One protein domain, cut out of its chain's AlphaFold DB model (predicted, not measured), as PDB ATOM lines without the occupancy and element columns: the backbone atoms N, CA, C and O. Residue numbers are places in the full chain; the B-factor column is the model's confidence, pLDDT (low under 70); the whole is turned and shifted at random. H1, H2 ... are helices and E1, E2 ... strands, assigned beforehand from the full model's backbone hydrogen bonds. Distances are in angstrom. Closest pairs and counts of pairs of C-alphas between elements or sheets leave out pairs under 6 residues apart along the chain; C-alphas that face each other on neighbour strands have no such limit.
ATOM      1  N   HIS A   6     140.131  71.708  75.520       82.44
ATOM      2  CA  HIS A   6     140.742  70.909  76.586       82.44
ATOM      3  C   HIS A   6     141.691  69.833  76.034       82.44
ATOM      4  O   HIS A   6     142.781  69.677  76.577       82.44
ATOM      5  N   ILE A   7     141.355  69.195  74.905       84.56
ATOM      6  CA  ILE A   7     142.219  68.228  74.202       84.56
ATOM      7  C   ILE A   7     143.492  68.901  73.688       84.56
ATOM      8  O   ILE A   7     144.595  68.375  73.841       84.56
ATOM      9  N   ILE A   8     143.361  70.100  73.115       85.06
ATOM     10  CA  ILE A   8     144.509  70.876  72.625       85.06
ATOM     11  C   ILE A   8     145.450  71.222  73.787       85.06
ATOM     12  O   ILE A   8     146.660  71.027  73.686       85.06
ATOM     13  N   ARG A   9     144.909  71.691  74.918       85.75
ATOM     14  CA  ARG A   9     145.723  72.005  76.104       85.75
ATOM     15  C   ARG A   9     146.391  70.764  76.692       85.75
ATOM     16  O   ARG A   9     147.584  70.809  76.976       85.75
ATOM     17  N   ALA A  10     145.648  69.670  76.846       85.50
ATOM     18  CA  ALA A  10     146.171  68.431  77.412       85.50
ATOM     19  C   ALA A  10     147.269  67.815  76.535       85.50
ATOM     20  O   ALA A  10     148.326  67.444  77.042       85.50
ATOM     21  N   SER A  11     147.073  67.785  75.215       86.94
ATOM     22  CA  SER A  11     148.094  67.289  74.288       86.94
ATOM     23  C   SER A  11     149.345  68.165  74.291       86.94
ATOM     24  O   SER A  11     150.453  67.640  74.377       86.94
ATOM     25  N   ALA A  12     149.198  69.493  74.293       87.00
ATOM     26  CA  ALA A  12     150.333  70.406  74.403       87.00
ATOM     27  C   ALA A  12     151.113  70.209  75.715       87.00
ATOM     28  O   ALA A  12     152.347  70.207  75.694       87.00
ATOM     29  N   ALA A  13     150.414  70.010  76.838       86.50
ATOM     30  CA  ALA A  13     151.027  69.729  78.134       86.50
ATOM     31  C   ALA A  13     151.794  68.398  78.118       86.50
ATOM     32  O   ALA A  13     152.966  68.371  78.487       86.50
ATOM     33  N   LEU A  14     151.183  67.326  77.604       86.38
ATOM     34  CA  LEU A  14     151.806  66.007  77.462       86.38
ATOM     35  C   LEU A  14     153.085  66.064  76.611       86.38
ATOM     36  O   LEU A  14     154.147  65.617  77.046       86.38
ATOM     37  N   ILE A  15     152.992  66.669  75.423       85.88
ATOM     38  CA  ILE A  15     154.105  66.810  74.472       85.88
ATOM     39  C   ILE A  15     155.234  67.670  75.059       85.88
ATOM     40  O   ILE A  15     156.410  67.449  74.755       85.88
ATOM     41  N   SER A  16     154.890  68.678  75.865       85.50
ATOM     42  CA  SER A  16     155.868  69.564  76.502       85.50
ATOM     43  C   SER A  16     156.552  68.902  77.691       85.50
ATOM     44  O   SER A  16     157.769  69.011  77.804       85.50
ATOM     45  N   ALA A  17     155.803  68.178  78.528       81.81
ATOM     46  CA  ALA A  17     156.341  67.452  79.678       81.81
ATOM     47  C   ALA A  17     157.389  66.409  79.269       81.81
ATOM     48  O   ALA A  17     158.354  66.202  79.989       81.81
ATOM     49  N   HIS A  18     157.246  65.834  78.072       79.75
ATOM     50  CA  HIS A  18     158.147  64.808  77.542       79.75
ATOM     51  C   HIS A  18     159.039  65.366  76.423       79.75
ATOM     52  O   HIS A  18     159.578  64.637  75.586       79.75
ATOM     53  N   ARG A  19     159.200  66.697  76.356       70.62
ATOM     54  CA  ARG A  19     160.055  67.343  75.358       70.62
ATOM     55  C   ARG A  19     161.521  67.022  75.668       70.62
ATOM     56  O   ARG A  19     162.135  67.664  76.508       70.62
ATOM     57  N   GLY A  20     162.082  66.074  74.923       65.50
ATOM     58  CA  GLY A  20     163.480  65.649  75.058       65.50
ATOM     59  C   GLY A  20     163.641  64.271  75.697       65.50
ATOM     60  O   GLY A  20     164.738  63.720  75.657       65.50
ATOM     61  N   GLU A  21     162.558  63.681  76.209       65.06
ATOM     62  CA  GLU A  21     162.549  62.264  76.552       65.06
ATOM     63  C   GLU A  21     162.610  61.429  75.271       65.06
ATOM     64  O   GLU A  21     161.845  61.641  74.325       65.06
ATOM     65  N   LYS A  22     163.545  60.477  75.232       66.25
ATOM     66  CA  LYS A  22     163.547  59.445  74.197       66.25
ATOM     67  C   LYS A  22     162.359  58.519  74.456       66.25
ATOM     68  O   LYS A  22     162.157  58.090  75.589       66.25
ATOM     69  N   GLY A  23     161.590  58.233  73.412       83.75
ATOM     70  CA  GLY A  23     160.582  57.176  73.445       83.75
ATOM     71  C   GLY A  23     159.122  57.617  73.360       83.75
ATOM     72  O   GLY A  23     158.277  56.742  73.399       83.75
ATOM     73  N   LEU A  24     158.767  58.905  73.229       90.06
ATOM     74  CA  LEU A  24     157.404  59.270  72.793       90.06
ATOM     75  C   LEU A  24     157.351  59.285  71.260       90.06
ATOM     76  O   LEU A  24     157.859  60.222  70.636       90.06
ATOM     77  N   SER A  25     156.737  58.267  70.660       92.12
ATOM     78  CA  SER A  25     156.707  58.083  69.205       92.12
ATOM     79  C   SER A  25     155.705  59.021  68.547       92.12
ATOM     80  O   SER A  25     156.080  59.832  67.690       92.12
ATOM     81  N   PHE A  26     154.442  58.946  68.978       93.81
ATOM     82  CA  PHE A  26     153.364  59.804  68.493       93.81
ATOM     83  C   PHE A  26     152.208  59.919  69.499       93.81
ATOM     84  O   PHE A  26     152.083  59.138  70.442       93.81
ATOM     85  N   VAL A  27     151.365  60.932  69.298       93.25
ATOM     86  CA  VAL A  27     150.166  61.211  70.095       93.25
ATOM     87  C   VAL A  27     149.011  61.502  69.153       93.25
ATOM     88  O   VAL A  27     149.155  62.305  68.227       93.25
ATOM     89  N   TYR A  28     147.853  60.908  69.417       92.69
ATOM     90  CA  TYR A  28     146.628  61.178  68.674       92.69
ATOM     91  C   TYR A  28     145.421  61.300  69.606       92.69
ATOM     92  O   TYR A  28     145.436  60.815  70.734       92.69
ATOM     93  N   SER A  29     144.374  61.970  69.135       90.62
ATOM     94  CA  SER A  29     143.044  61.914  69.746       90.62
ATOM     95  C   SER A  29     142.186  60.940  68.936       90.62
ATOM     96  O   SER A  29     142.123  61.114  67.714       90.62
ATOM     97  N   PRO A  30     141.574  59.910  69.548       86.44
ATOM     98  CA  PRO A  30     140.747  58.950  68.822       86.44
ATOM     99  C   PRO A  30     139.546  59.589  68.099       86.44
ATOM    100  O   PRO A  30     139.019  60.621  68.522       86.44
ATOM    101  N   GLY A  31     139.105  58.975  66.995       69.75
ATOM    102  CA  GLY A  31     137.909  59.400  66.254       69.75
ATOM    103  C   GLY A  31     136.644  59.428  67.127       69.75
ATOM    104  O   GLY A  31     136.507  58.623  68.041       69.75
ATOM    105  N   LEU A  32     135.750  60.397  66.871       58.34
ATOM    106  CA  LEU A  32     134.566  60.745  67.690       58.34
ATOM    107  C   LEU A  32     134.814  60.743  69.215       58.34
ATOM    108  O   LEU A  32     133.939  60.393  70.007       58.34
ATOM    109  N   SER A  33     135.958  61.281  69.647       52.44
ATOM    110  CA  SER A  33     136.106  61.840  70.995       52.44
ATOM    111  C   SER A  33     135.227  63.095  71.137       52.44
ATOM    112  O   SER A  33     135.686  64.229  71.010       52.44
ATOM    113  N   LEU A  34     133.925  62.900  71.352       43.81
ATOM    114  CA  LEU A  34     132.978  63.957  71.716       43.81
ATOM    115  C   LEU A  34     132.317  63.630  73.060       43.81
ATOM    116  O   LEU A  34     131.100  63.578  73.129       43.81
ATOM    117  N   ALA A  35     133.114  63.443  74.116       37.62
ATOM    118  CA  ALA A  35     132.712  63.323  75.528       37.62
ATOM    119  C   ALA A  35     131.992  62.019  75.943       37.62
ATOM    120  O   ALA A  35     130.764  61.938  75.945       37.62
ATOM    121  N   GLY A  36     132.769  61.023  76.385       38.09
ATOM    122  CA  GLY A  36     132.268  59.919  77.215       38.09
ATOM    123  C   GLY A  36     132.812  58.534  76.856       38.09
ATOM    124  O   GLY A  36     132.086  57.756  76.246       38.09
ATOM    125  N   GLY A  37     134.050  58.223  77.280       44.19
ATOM    126  CA  GLY A  37     134.524  56.839  77.466       44.19
ATOM    127  C   GLY A  37     135.983  56.529  77.082       44.19
ATOM    128  O   GLY A  37     136.303  56.485  75.903       44.19
ATOM    129  N   GLU A  38     136.796  56.216  78.104       61.59
ATOM    130  CA  GLU A  38     138.136  55.571  78.160       61.59
ATOM    131  C   GLU A  38     139.409  56.405  77.925       61.59
ATOM    132  O   GLU A  38     140.180  56.573  78.872       61.59
ATOM    133  N   ALA A  39     139.664  56.960  76.743       61.88
ATOM    134  CA  ALA A  39     140.844  57.802  76.522       61.88
ATOM    135  C   ALA A  39     140.559  58.871  75.468       61.88
ATOM    136  O   ALA A  39     140.247  58.559  74.322       61.88
ATOM    137  N   GLU A  40     140.693  60.142  75.837       79.62
ATOM    138  CA  GLU A  40     140.499  61.254  74.894       79.62
ATOM    139  C   GLU A  40     141.792  61.583  74.124       79.62
ATOM    140  O   GLU A  40     141.780  62.246  73.078       79.62
ATOM    141  N   LEU A  41     142.918  61.075  74.635       87.69
ATOM    142  CA  LEU A  41     144.239  61.086  74.024       87.69
ATOM    143  C   LEU A  41     144.870  59.699  74.128       87.69
ATOM    144  O   LEU A  41     144.742  59.031  75.149       87.69
ATOM    145  N   VAL A  42     145.625  59.303  73.113       90.81
ATOM    146  CA  VAL A  42     146.477  58.115  73.153       90.81
ATOM    147  C   VAL A  42     147.909  58.527  72.847       90.81
ATOM    148  O   VAL A  42     148.178  59.217  71.861       90.81
ATOM    149  N   ALA A  43     148.822  58.115  73.718       91.69
ATOM    150  CA  ALA A  43     150.253  58.331  73.607       91.69
ATOM    151  C   ALA A  43     150.941  56.991  73.354       91.69
ATOM    152  O   ALA A  43     150.837  56.076  74.176       91.69
ATOM    153  N   VAL A  44     151.649  56.894  72.231       93.12
ATOM    154  CA  VAL A  44     152.359  55.681  71.825       93.12
ATOM    155  C   VAL A  44     153.849  55.850  72.064       93.12
ATOM    156  O   VAL A  44     154.432  56.866  71.672       93.12
ATOM    157  N   TRP A  45     154.447  54.860  72.725       93.50
ATOM    158  CA  TRP A  45     155.805  54.938  73.245       93.50
ATOM    159  C   TRP A  45     156.719  53.851  72.682       93.50
ATOM    160  O   TRP A  45     156.411  52.666  72.780       93.50
ATOM    161  N   ASP A  46     157.890  54.246  72.200       92.69
ATOM    162  CA  ASP A  46     159.031  53.374  71.910       92.69
ATOM    163  C   ASP A  46     159.839  53.132  73.197       92.69
ATOM    164  O   ASP A  46     160.934  53.666  73.396       92.69
ATOM    165  N   ARG A  47     159.217  52.432  74.156       90.38
ATOM    166  CA  ARG A  47     159.849  51.960  75.398       90.38
ATOM    167  C   ARG A  47     159.017  50.866  76.067       90.38
ATOM    168  O   ARG A  47     157.798  50.828  75.922       90.38
ATOM    169  N   GLU A  48     159.667  50.024  76.865       87.38
ATOM    170  CA  GLU A  48     158.991  48.940  77.591       87.38
ATOM    171  C   GLU A  48     158.155  49.452  78.776       87.38
ATOM    172  O   GLU A  48     157.027  49.004  78.993       87.38
ATOM    173  N   GLU A  49     158.661  50.409  79.550       88.62
ATOM    174  CA  GLU A  49     157.959  50.908  80.737       88.62
ATOM    175  C   GLU A  49     157.085  52.122  80.407       88.62
ATOM    176  O   GLU A  49     157.566  53.229  80.147       88.62
ATOM    177  N   LEU A  50     155.767  51.932  80.425       88.75
ATOM    178  CA  LEU A  50     154.816  53.014  80.181       88.75
ATOM    179  C   LEU A  50     154.692  53.932  81.410       88.75
ATOM    180  O   LEU A  50     154.828  53.467  82.543       88.75
ATOM    181  N   PRO A  51     154.432  55.241  81.222       83.44
ATOM    182  CA  PRO A  51     154.122  56.126  82.342       83.44
ATOM    183  C   PRO A  51     152.934  55.590  83.154       83.44
ATOM    184  O   PRO A  51     151.907  55.226  82.591       83.44
ATOM    185  N   SER A  52     153.056  55.583  84.483       71.50
ATOM    186  CA  SER A  52     152.019  55.065  85.388       71.50
ATOM    187  C   SER A  52     150.825  56.011  85.576       71.50
ATOM    188  O   SER A  52     149.788  55.583  86.079       71.50
ATOM    189  N   ARG A  53     150.951  57.289  85.192       63.69
ATOM    190  CA  ARG A  53     149.876  58.294  85.201       63.69
ATOM    191  C   ARG A  53     150.254  59.513  84.363       63.69
ATOM    192  O   ARG A  53     151.345  60.056  84.524       63.69
ATOM    193  N   THR A  54     149.312  60.036  83.587       61.22
ATOM    194  CA  THR A  54     149.339  61.439  83.158       61.22
ATOM    195  C   THR A  54     148.717  62.317  84.233       61.22
ATOM    196  O   THR A  54     147.531  62.206  84.530       61.22
ATOM    197  N   GLY A  55     149.510  63.211  84.822       53.28
ATOM    198  CA  GLY A  55     148.990  64.304  85.638       53.28
ATOM    199  C   GLY A  55     148.289  65.328  84.746       53.28
ATOM    200  O   GLY A  55     148.939  66.234  84.232       53.28
ATOM    201  N   GLY A  56     146.986  65.164  84.521       64.88
ATOM    202  CA  GLY A  56     146.187  66.093  83.725       64.88
ATOM    203  C   GLY A  56     144.686  65.825  83.819       64.88
ATOM    204  O   GLY A  56     144.267  64.742  84.217       64.88
ATOM    205  N   ASP A  57     143.892  66.821  83.425       71.81
ATOM    206  CA  ASP A  57     142.420  66.803  83.486       71.81
ATOM    207  C   ASP A  57     141.764  65.903  82.421       71.81
ATOM    208  O   ASP A  57     140.543  65.769  82.385       71.81
ATOM    209  N   VAL A  58     142.562  65.321  81.521       77.94
ATOM    210  CA  VAL A  58     142.101  64.560  80.356       77.94
ATOM    211  C   VAL A  58     142.633  63.127  80.438       77.94
ATOM    212  O   VAL A  58     143.844  62.956  80.611       77.94
ATOM    213  N   PRO A  59     141.779  62.096  80.290       82.88
ATOM    214  CA  PRO A  59     142.218  60.704  80.245       82.88
ATOM    215  C   PRO A  59     143.169  60.451  79.070       82.88
ATOM    216  O   PRO A  59     142.821  60.713  77.914       82.88
ATOM    217  N   VAL A  60     144.357  59.917  79.366       85.94
ATOM    218  CA  VAL A  60     145.356  59.528  78.364       85.94
ATOM    219  C   VAL A  60     145.594  58.022  78.437       85.94
ATOM    220  O   VAL A  60     145.997  57.498  79.474       85.94
ATOM    221  N   GLY A  61     145.378  57.333  77.320       88.19
ATOM    222  CA  GLY A  61     145.811  55.955  77.128       88.19
ATOM    223  C   GLY A  61     147.294  55.917  76.769       88.19
ATOM    224  O   GLY A  61     147.735  56.632  75.871       88.19
ATOM    225  N   HIS A  62     148.069  55.084  77.457       88.94
ATOM    226  CA  HIS A  62     149.466  54.831  77.114       88.94
ATOM    227  C   HIS A  62     149.584  53.451  76.488       88.94
ATOM    228  O   HIS A  62     149.049  52.485  77.026       88.94
ATOM    229  N   LEU A  63     150.308  53.361  75.377       91.56
ATOM    230  CA  LEU A  63     150.500  52.108  74.661       91.56
ATOM    231  C   LEU A  63     151.933  52.001  74.149       91.56
ATOM    232  O   LEU A  63     152.533  53.010  73.774       91.56
ATOM    233  N   ARG A  64     152.491  50.793  74.117       93.88
ATOM    234  CA  ARG A  64     153.793  50.576  73.483       93.88
ATOM    235  C   ARG A  64     153.644  50.593  71.970       93.88
ATOM    236  O   ARG A  64     152.643  50.137  71.424       93.88
ATOM    237  N   GLU A  65     154.674  51.063  71.284       94.62
ATOM    238  CA  GLU A  65     154.737  51.005  69.828       94.62
ATOM    239  C   GLU A  65     154.637  49.563  69.316       94.62
ATOM    240  O   GLU A  65     153.919  49.318  68.353       94.62
ATOM    241  N   SER A  66     155.264  48.606  70.010       95.06
ATOM    242  CA  SER A  66     155.171  47.173  69.698       95.06
ATOM    243  C   SER A  66     153.739  46.646  69.759       95.06
ATOM    244  O   SER A  66     153.319  45.908  68.874       95.06
ATOM    245  N   ASP A  67     152.983  47.047  70.780       94.75
ATOM    246  CA  ASP A  67     151.618  46.569  71.000       94.75
ATOM    247  C   ASP A  67     150.673  47.191  69.966       94.75
ATOM    248  O   ASP A  67     149.789  46.523  69.431       94.75
ATOM    249  N   PHE A  68     150.901  48.463  69.624       94.69
ATOM    250  CA  PHE A  68     150.172  49.131  68.551       94.69
ATOM    251  C   PHE A  68     150.476  48.515  67.180       94.69
ATOM    252  O   PHE A  68     149.563  48.301  66.387       94.69
ATOM    253  N   ALA A  69     151.744  48.211  66.897       95.94
ATOM    254  CA  ALA A  69     152.142  47.547  65.660       95.94
ATOM    255  C   ALA A  69     151.511  46.153  65.555       95.94
ATOM    256  O   ALA A  69     150.890  45.860  64.540       95.94
ATOM    257  N   ALA A  70     151.561  45.354  66.625       96.25
ATOM    258  CA  ALA A  70     150.929  44.039  66.674       96.25
ATOM    259  C   ALA A  70     149.406  44.106  66.462       96.25
ATOM    260  O   ALA A  70     148.837  43.241  65.803       96.25
ATOM    261  N   ALA A  71     148.741  45.145  66.976       95.50
ATOM    262  CA  ALA A  71     147.321  45.378  66.730       95.50
ATOM    263  C   ALA A  71     147.016  45.655  65.245       95.50
ATOM    264  O   ALA A  71     146.022  45.155  64.722       95.50
ATOM    265  N   VAL A  72     147.866  46.433  64.567       96.75
ATOM    266  CA  VAL A  72     147.740  46.689  63.123       96.75
ATOM    267  C   VAL A  72     148.011  45.417  62.322       96.75
ATOM    268  O   VAL A  72     147.212  45.080  61.455       96.75
ATOM    269  N   ASP A  73     149.088  44.698  62.642       97.25
ATOM    270  CA  ASP A  73     149.471  43.455  61.964       97.25
ATOM    271  C   ASP A  73     148.358  42.397  62.088       97.25
ATOM    272  O   ASP A  73     147.967  41.789  61.097       97.25
ATOM    273  N   ALA A  74     147.758  42.254  63.277       96.81
ATOM    274  CA  ALA A  74     146.639  41.338  63.490       96.81
ATOM    275  C   ALA A  74     145.448  41.642  62.568       96.81
ATOM    276  O   ALA A  74     144.867  40.718  62.006       96.81
ATOM    277  N   LEU A  75     145.089  42.917  62.378       96.81
ATOM    278  CA  LEU A  75     143.984  43.288  61.488       96.81
ATOM    279  C   LEU A  75     144.339  43.105  60.013       96.81
ATOM    280  O   LEU A  75     143.470  42.722  59.231       96.81
ATOM    281  N   GLU A  76     145.592  43.360  59.626       96.19
ATOM    282  CA  GLU A  76     146.084  43.057  58.277       96.19
ATOM    283  C   GLU A  76     145.962  41.555  57.967       96.19
ATOM    284  O   GLU A  76     145.562  41.189  56.860       96.19
ATOM    285  N   ASP A  77     146.182  40.702  58.970       96.75
ATOM    286  CA  ASP A  77     145.993  39.251  58.898       96.75
ATOM    287  C   ASP A  77     144.527  38.798  59.063       96.75
ATOM    288  O   ASP A  77     144.252  37.597  59.017       96.75
ATOM    289  N   GLY A  78     143.570  39.719  59.234       96.38
ATOM    290  CA  GLY A  78     142.140  39.428  59.406       96.38
ATOM    291  C   GLY A  78     141.733  38.938  60.805       96.38
ATOM    292  O   GLY A  78     140.681  38.319  60.961       96.38
ATOM    293  N   GLU A  79     142.553  39.200  61.819       96.06
ATOM    294  CA  GLU A  79     142.355  38.852  63.232       96.06
ATOM    295  C   GLU A  79     142.133  40.103  64.103       96.06
ATOM    296  O   GLU A  79     142.015  41.216  63.604       96.06
ATOM    297  N   GLY A  80     142.047  39.951  65.429       92.88
ATOM    298  CA  GLY A  80     142.037  41.104  66.342       92.88
ATOM    299  C   GLY A  80     140.717  41.880  66.385       92.88
ATOM    300  O   GLY A  80     140.711  43.083  66.653       92.88
ATOM    301  N   TRP A  81     139.593  41.202  66.145       95.12
ATOM    302  CA  TRP A  81     138.268  41.830  66.112       95.12
ATOM    303  C   TRP A  81     137.180  41.104  66.917       95.12
ATOM    304  O   TRP A  81     136.136  41.697  67.165       95.12
ATOM    305  N   ARG A  82     137.401  39.851  67.339       93.12
ATOM    306  CA  ARG A  82     136.358  39.009  67.963       93.12
ATOM    307  C   ARG A  82     135.862  39.520  69.313       93.12
ATOM    308  O   ARG A  82     134.667  39.462  69.580       93.12
ATOM    309  N   GLU A  83     136.781  40.018  70.131       90.12
ATOM    310  CA  GLU A  83     136.499  40.486  71.490       90.12
ATOM    311  C   GLU A  83     136.028  41.948  71.506       90.12
ATOM    312  O   GLU A  83     136.389  42.745  70.638       90.12
ATOM    313  N   LEU A  84     135.278  42.341  72.537       83.25
ATOM    314  CA  LEU A  84     134.726  43.699  72.664       83.25
ATOM    315  C   LEU A  84     135.803  44.800  72.720       83.25
ATOM    316  O   LEU A  84     135.633  45.872  72.135       83.25
ATOM    317  N   ASP A  85     136.927  44.524  73.386       78.38
ATOM    318  CA  ASP A  85     138.081  45.431  73.494       78.38
ATOM    319  C   ASP A  85     139.229  45.032  72.553       78.38
ATOM    320  O   ASP A  85     140.408  45.250  72.834       78.38
ATOM    321  N   ALA A  86     138.886  44.424  71.416       83.62
ATOM    322  CA  ALA A  86     139.858  43.929  70.457       83.62
ATOM    323  C   ALA A  86     140.620  45.055  69.713       83.62
ATOM    324  O   ALA A  86     140.138  46.192  69.612       83.62
ATOM    325  N   PRO A  87     141.792  44.731  69.128       90.81
ATOM    326  CA  PRO A  87     142.595  45.626  68.286       90.81
ATOM    327  C   PRO A  87     141.825  46.504  67.286       90.81
ATOM    328  O   PRO A  87     142.209  47.657  67.073       90.81
ATOM    329  N   VAL A  88     140.719  46.015  66.714       93.94
ATOM    330  CA  VAL A  88     139.877  46.772  65.770       93.94
ATOM    331  C   VAL A  88     139.422  48.130  66.321       93.94
ATOM    332  O   VAL A  88     139.497  49.127  65.603       93.94
ATOM    333  N   LYS A  89     139.057  48.214  67.610       91.19
ATOM    334  CA  LYS A  89     138.616  49.455  68.275       91.19
ATOM    335  C   LYS A  89     139.759  50.467  68.379       91.19
ATOM    336  O   LYS A  89     139.587  51.651  68.083       91.19
ATOM    337  N   LEU A  90     140.948  49.994  68.758       91.19
ATOM    338  CA  LEU A  90     142.160  50.811  68.860       91.19
ATOM    339  C   LEU A  90     142.551  51.399  67.496       91.19
ATOM    340  O   LEU A  90     142.807  52.604  67.384       91.19
ATOM    341  N   VAL A  91     142.566  50.559  66.459       94.06
ATOM    342  CA  VAL A  91     142.946  50.962  65.102       94.06
ATOM    343  C   VAL A  91     141.886  51.850  64.459       94.06
ATOM    344  O   VAL A  91     142.252  52.842  63.834       94.06
ATOM    345  N   ALA A  92     140.594  51.599  64.685       93.31
ATOM    346  CA  ALA A  92     139.522  52.513  64.291       93.31
ATOM    347  C   ALA A  92     139.709  53.903  64.916       93.31
ATOM    348  O   ALA A  92     139.683  54.920  64.216       93.31
ATOM    349  N   GLY A  93     139.974  53.952  66.227       90.94
ATOM    350  CA  GLY A  93     140.254  55.193  66.943       90.94
ATOM    351  C   GLY A  93     141.418  55.969  66.324       90.94
ATOM    352  O   GLY A  93     141.327  57.183  66.149       90.94
ATOM    353  N   PHE A  94     142.489  55.279  65.932       93.38
ATOM    354  CA  PHE A  94     143.633  55.886  65.257       93.38
ATOM    355  C   PHE A  94     143.332  56.337  63.819       93.38
ATOM    356  O   PHE A  94     143.641  57.475  63.448       93.38
ATOM    357  N   ALA A  95     142.712  55.473  63.013       93.06
ATOM    358  CA  ALA A  95     142.400  55.728  61.611       93.06
ATOM    359  C   ALA A  95     141.518  56.977  61.465       93.06
ATOM    360  O   ALA A  95     141.862  57.900  60.718       93.06
ATOM    361  N   TYR A  96     140.450  57.055  62.262       91.19
ATOM    362  CA  TYR A  96     139.475  58.151  62.240       91.19
ATOM    363  C   TYR A  96     139.825  59.320  63.170       91.19
ATOM    364  O   TYR A  96     139.103  60.317  63.222       91.19
ATOM    365  N   GLY A  97     140.915  59.198  63.924       90.44
ATOM    366  CA  GLY A  97     141.357  60.190  64.893       90.44
ATOM    367  C   GLY A  97     142.092  61.383  64.291       90.44
ATOM    368  O   GLY A  97     142.219  61.557  63.077       90.44
ATOM    369  N   VAL A  98     142.635  62.224  65.164       91.44
ATOM    370  CA  VAL A  98     143.488  63.354  64.785       91.44
ATOM    371  C   VAL A  98     144.886  63.129  65.341       91.44
ATOM    372  O   VAL A  98     145.068  63.043  66.551       91.44
ATOM    373  N   MET A  99     145.878  63.065  64.452       93.00
ATOM    374  CA  MET A  99     147.289  63.041  64.836       93.00
ATOM    375  C   MET A  99     147.681  64.409  65.403       93.00
ATOM    376  O   MET A  99     147.492  65.426  64.738       93.00
ATOM    377  N   LEU A 100     148.220  64.432  66.620       92.12
ATOM    378  CA  LEU A 100     148.580  65.659  67.342       92.12
ATOM    379  C   LEU A 100     150.088  65.900  67.339       92.12
ATOM    380  O   LEU A 100     150.542  67.041  67.306       92.12
ATOM    381  N   SER A 101     150.870  64.823  67.378       92.25
ATOM    382  CA  SER A 101     152.326  64.863  67.297       92.25
ATOM    383  C   SER A 101     152.840  63.545  66.747       92.25
ATOM    384  O   SER A 101     152.425  62.495  67.214       92.25
ATOM    385  N   ASP A 102     153.793  63.602  65.825       93.62
ATOM    386  CA  ASP A 102     154.501  62.440  65.288       93.62
ATOM    387  C   ASP A 102     155.939  62.857  64.969       93.62
ATOM    388  O   ASP A 102     156.255  63.298  63.867       93.62
ATOM    389  N   ARG A 103     156.808  62.833  65.984       84.62
ATOM    390  CA  ARG A 103     158.195  63.304  65.820       84.62
ATOM    391  C   ARG A 103     159.085  62.261  65.154       84.62
ATOM    392  O   ARG A 103     160.087  62.625  64.548       84.62
ATOM    393  N   SER A 104     158.736  60.990  65.317       84.94
ATOM    394  CA  SER A 104     159.482  59.847  64.791       84.94
ATOM    395  C   SER A 104     159.118  59.523  63.338       84.94
ATOM    396  O   SER A 104     159.889  58.856  62.654       84.94
ATOM    397  N   GLY A 105     157.955  59.980  62.856       92.31
ATOM    398  CA  GLY A 105     157.404  59.605  61.552       92.31
ATOM    399  C   GLY A 105     156.688  58.249  61.564       92.31
ATOM    400  O   GLY A 105     156.089  57.864  60.555       92.31
ATOM    401  N   VAL A 106     156.730  57.519  62.687       93.56
ATOM    402  CA  VAL A 106     156.077  56.213  62.844       93.56
ATOM    403  C   VAL A 106     154.567  56.359  62.727       93.56
ATOM    404  O   VAL A 106     153.937  55.578  62.018       93.56
ATOM    405  N   GLY A 107     153.983  57.386  63.349       94.94
ATOM    406  CA  GLY A 107     152.543  57.619  63.293       94.94
ATOM    407  C   GLY A 107     152.063  57.805  61.854       94.94
ATOM    408  O   GLY A 107     151.113  57.166  61.416       94.94
ATOM    409  N   THR A 108     152.760  58.631  61.079       95.94
ATOM    410  CA  THR A 108     152.477  58.891  59.663       95.94
ATOM    411  C   THR A 108     152.636  57.635  58.815       95.94
ATOM    412  O   THR A 108     151.765  57.335  57.998       95.94
ATOM    413  N   LYS A 109     153.709  56.863  59.032       95.81
ATOM    414  CA  LYS A 109     153.926  55.589  58.335       95.81
ATOM    415  C   LYS A 109     152.785  54.609  58.610       95.81
ATOM    416  O   LYS A 109     152.218  54.050  57.672       95.81
ATOM    417  N   THR A 110     152.414  54.434  59.876       95.38
ATOM    418  CA  THR A 110     151.317  53.543  60.264       95.38
ATOM    419  C   THR A 110     149.977  54.050  59.748       95.38
ATOM    420  O   THR A 110     149.140  53.250  59.345       95.38
ATOM    421  N   ARG A 111     149.790  55.371  59.645       94.56
ATOM    422  CA  ARG A 111     148.606  55.964  59.015       94.56
ATOM    423  C   ARG A 111     148.482  55.596  57.539       94.56
ATOM    424  O   ARG A 111     147.378  55.347  57.074       94.56
ATOM    425  N   GLY A 112     149.610  55.510  56.836       95.12
ATOM    426  CA  GLY A 112     149.670  54.969  55.480       95.12
ATOM    427  C   GLY A 112     149.194  53.517  55.411       95.12
ATOM    428  O   GLY A 112     148.378  53.197  54.553       95.12
ATOM    429  N   ARG A 113     149.624  52.664  56.351       94.75
ATOM    430  CA  ARG A 113     149.182  51.258  56.429       94.75
ATOM    431  C   ARG A 113     147.670  51.142  56.622       94.75
ATOM    432  O   ARG A 113     146.991  50.583  55.774       94.75
ATOM    433  N   VAL A 114     147.131  51.769  57.670       93.69
ATOM    434  CA  VAL A 114     145.697  51.670  58.014       93.69
ATOM    435  C   VAL A 114     144.783  52.439  57.054       93.69
ATOM    436  O   VAL A 114     143.564  52.332  57.152       93.69
ATOM    437  N   SER A 115     145.340  53.246  56.141       92.69
ATOM    438  CA  SER A 115     144.552  53.909  55.092       92.69
ATOM    439  C   SER A 115     144.055  52.934  54.024       92.69
ATOM    440  O   SER A 115     143.082  53.230  53.332       92.69
ATOM    441  N   VAL A 116     144.703  51.770  53.910       93.88
ATOM    442  CA  VAL A 116     144.261  50.662  53.071       93.88
ATOM    443  C   VAL A 116     143.508  49.683  53.961       93.88
ATOM    444  O   VAL A 116     144.065  49.152  54.919       93.88
TER     445      VAL A 116
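Overview. This is residues 6 to 116 of the 221 residues of an uncharacterized protein of Phytomonospora endophytica (UniProt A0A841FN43). A small four-stranded sheet, E3 E2 E1 E4, has helix H1 running along one face, while H2 and H4 stand up from the opposite face. H3 touches both H2 and H4, about perpendicular to each, and only grazes the sheet. The printed part has 111 residues, with four named helices and four named strands in the order H1 E1 E2 E3 H2 H3 E4 H4; the sheet is mixed and the class is mixed, helices and strands. The whole is compact and rounded, with a radius of gyration of the C-alphas of 13.4 A and spans of 37 by 30 by 24 A.

Arrangement. Begin at the inner strands E1, residues 24 to 29, and E2, residues 41 to 45, an antiparallel hairpin in which N 42 and O 28 are 2.8 A apart, within hydrogen-bond range. Edge strand E3, residues 60 to 64, is parallel to E2, with N 61 and O 41 at 2.8 A. Edge strand E4, residues 98 to 102, is antiparallel to E1, with N 29 and O 98 at 2.9 A. On one face, H1, residues 6 to 17, has a height over the sheet of 9.2 A and lies over E1, along it at 2 degrees on the local plane; only just is E2 not under it as well, with 2 of H1's C-alphas falling on it. The closest C-alphas of H1 and E1 are those of Ser 11 and Val 27, 7.7 A apart. On the opposite face, H2, residues 65 to 76, and H4, residues 106 to 114, stand up from the sheet at 63 and 54 degrees. They are close but not clearly touching, the closest C-alphas being those of Val 72 and Val 114 at 7.4 A, and run the same way at a shallow tilt of 12 degrees. H3, residues 87 to 95, touches residues 71 to 75 of H2, about perpendicular at 79 degrees, the C-alphas of Ala 71 and Pro 87 being closest at 5.0 A. H3 also touches H4, only just about perpendicular at 70.4 degrees, with the C-alphas of Ala 95 and Val 114 closest at 6.3 A. E3, H2, H3 and E4 form a split strand-helix-strand unit, two strands running the same way with helices between them in the chain and E2 and E1 between them in the sheet; its crossover is right-handed. In H1, H2, H3 and H4 every O i to N i+4 pair is within hydrogen-bond range.

Along the chain. Find C-alpha 6 at (140.742, 70.909, 76.586), where H1 begins its 16.3 A. E1 spans 14.9 A, E2 13.1 A, E3 13.2 A and E4 11.1 A. H2 spans 16.5 A and H3 12.1 A; H4, 12.3 A, ends at C-alpha 114, (145.697, 51.670, 58.014).

Size, cuts and confidence. The C-alphas farthest apart, those of Gly 20 and Arg 82, are 38.7 A apart. The printed part has no cut; its long links are E1 to E2 and E2 to E3. The model's pLDDT is under 70 at residues 20 to 22, 31 to 39 and 53 to 56.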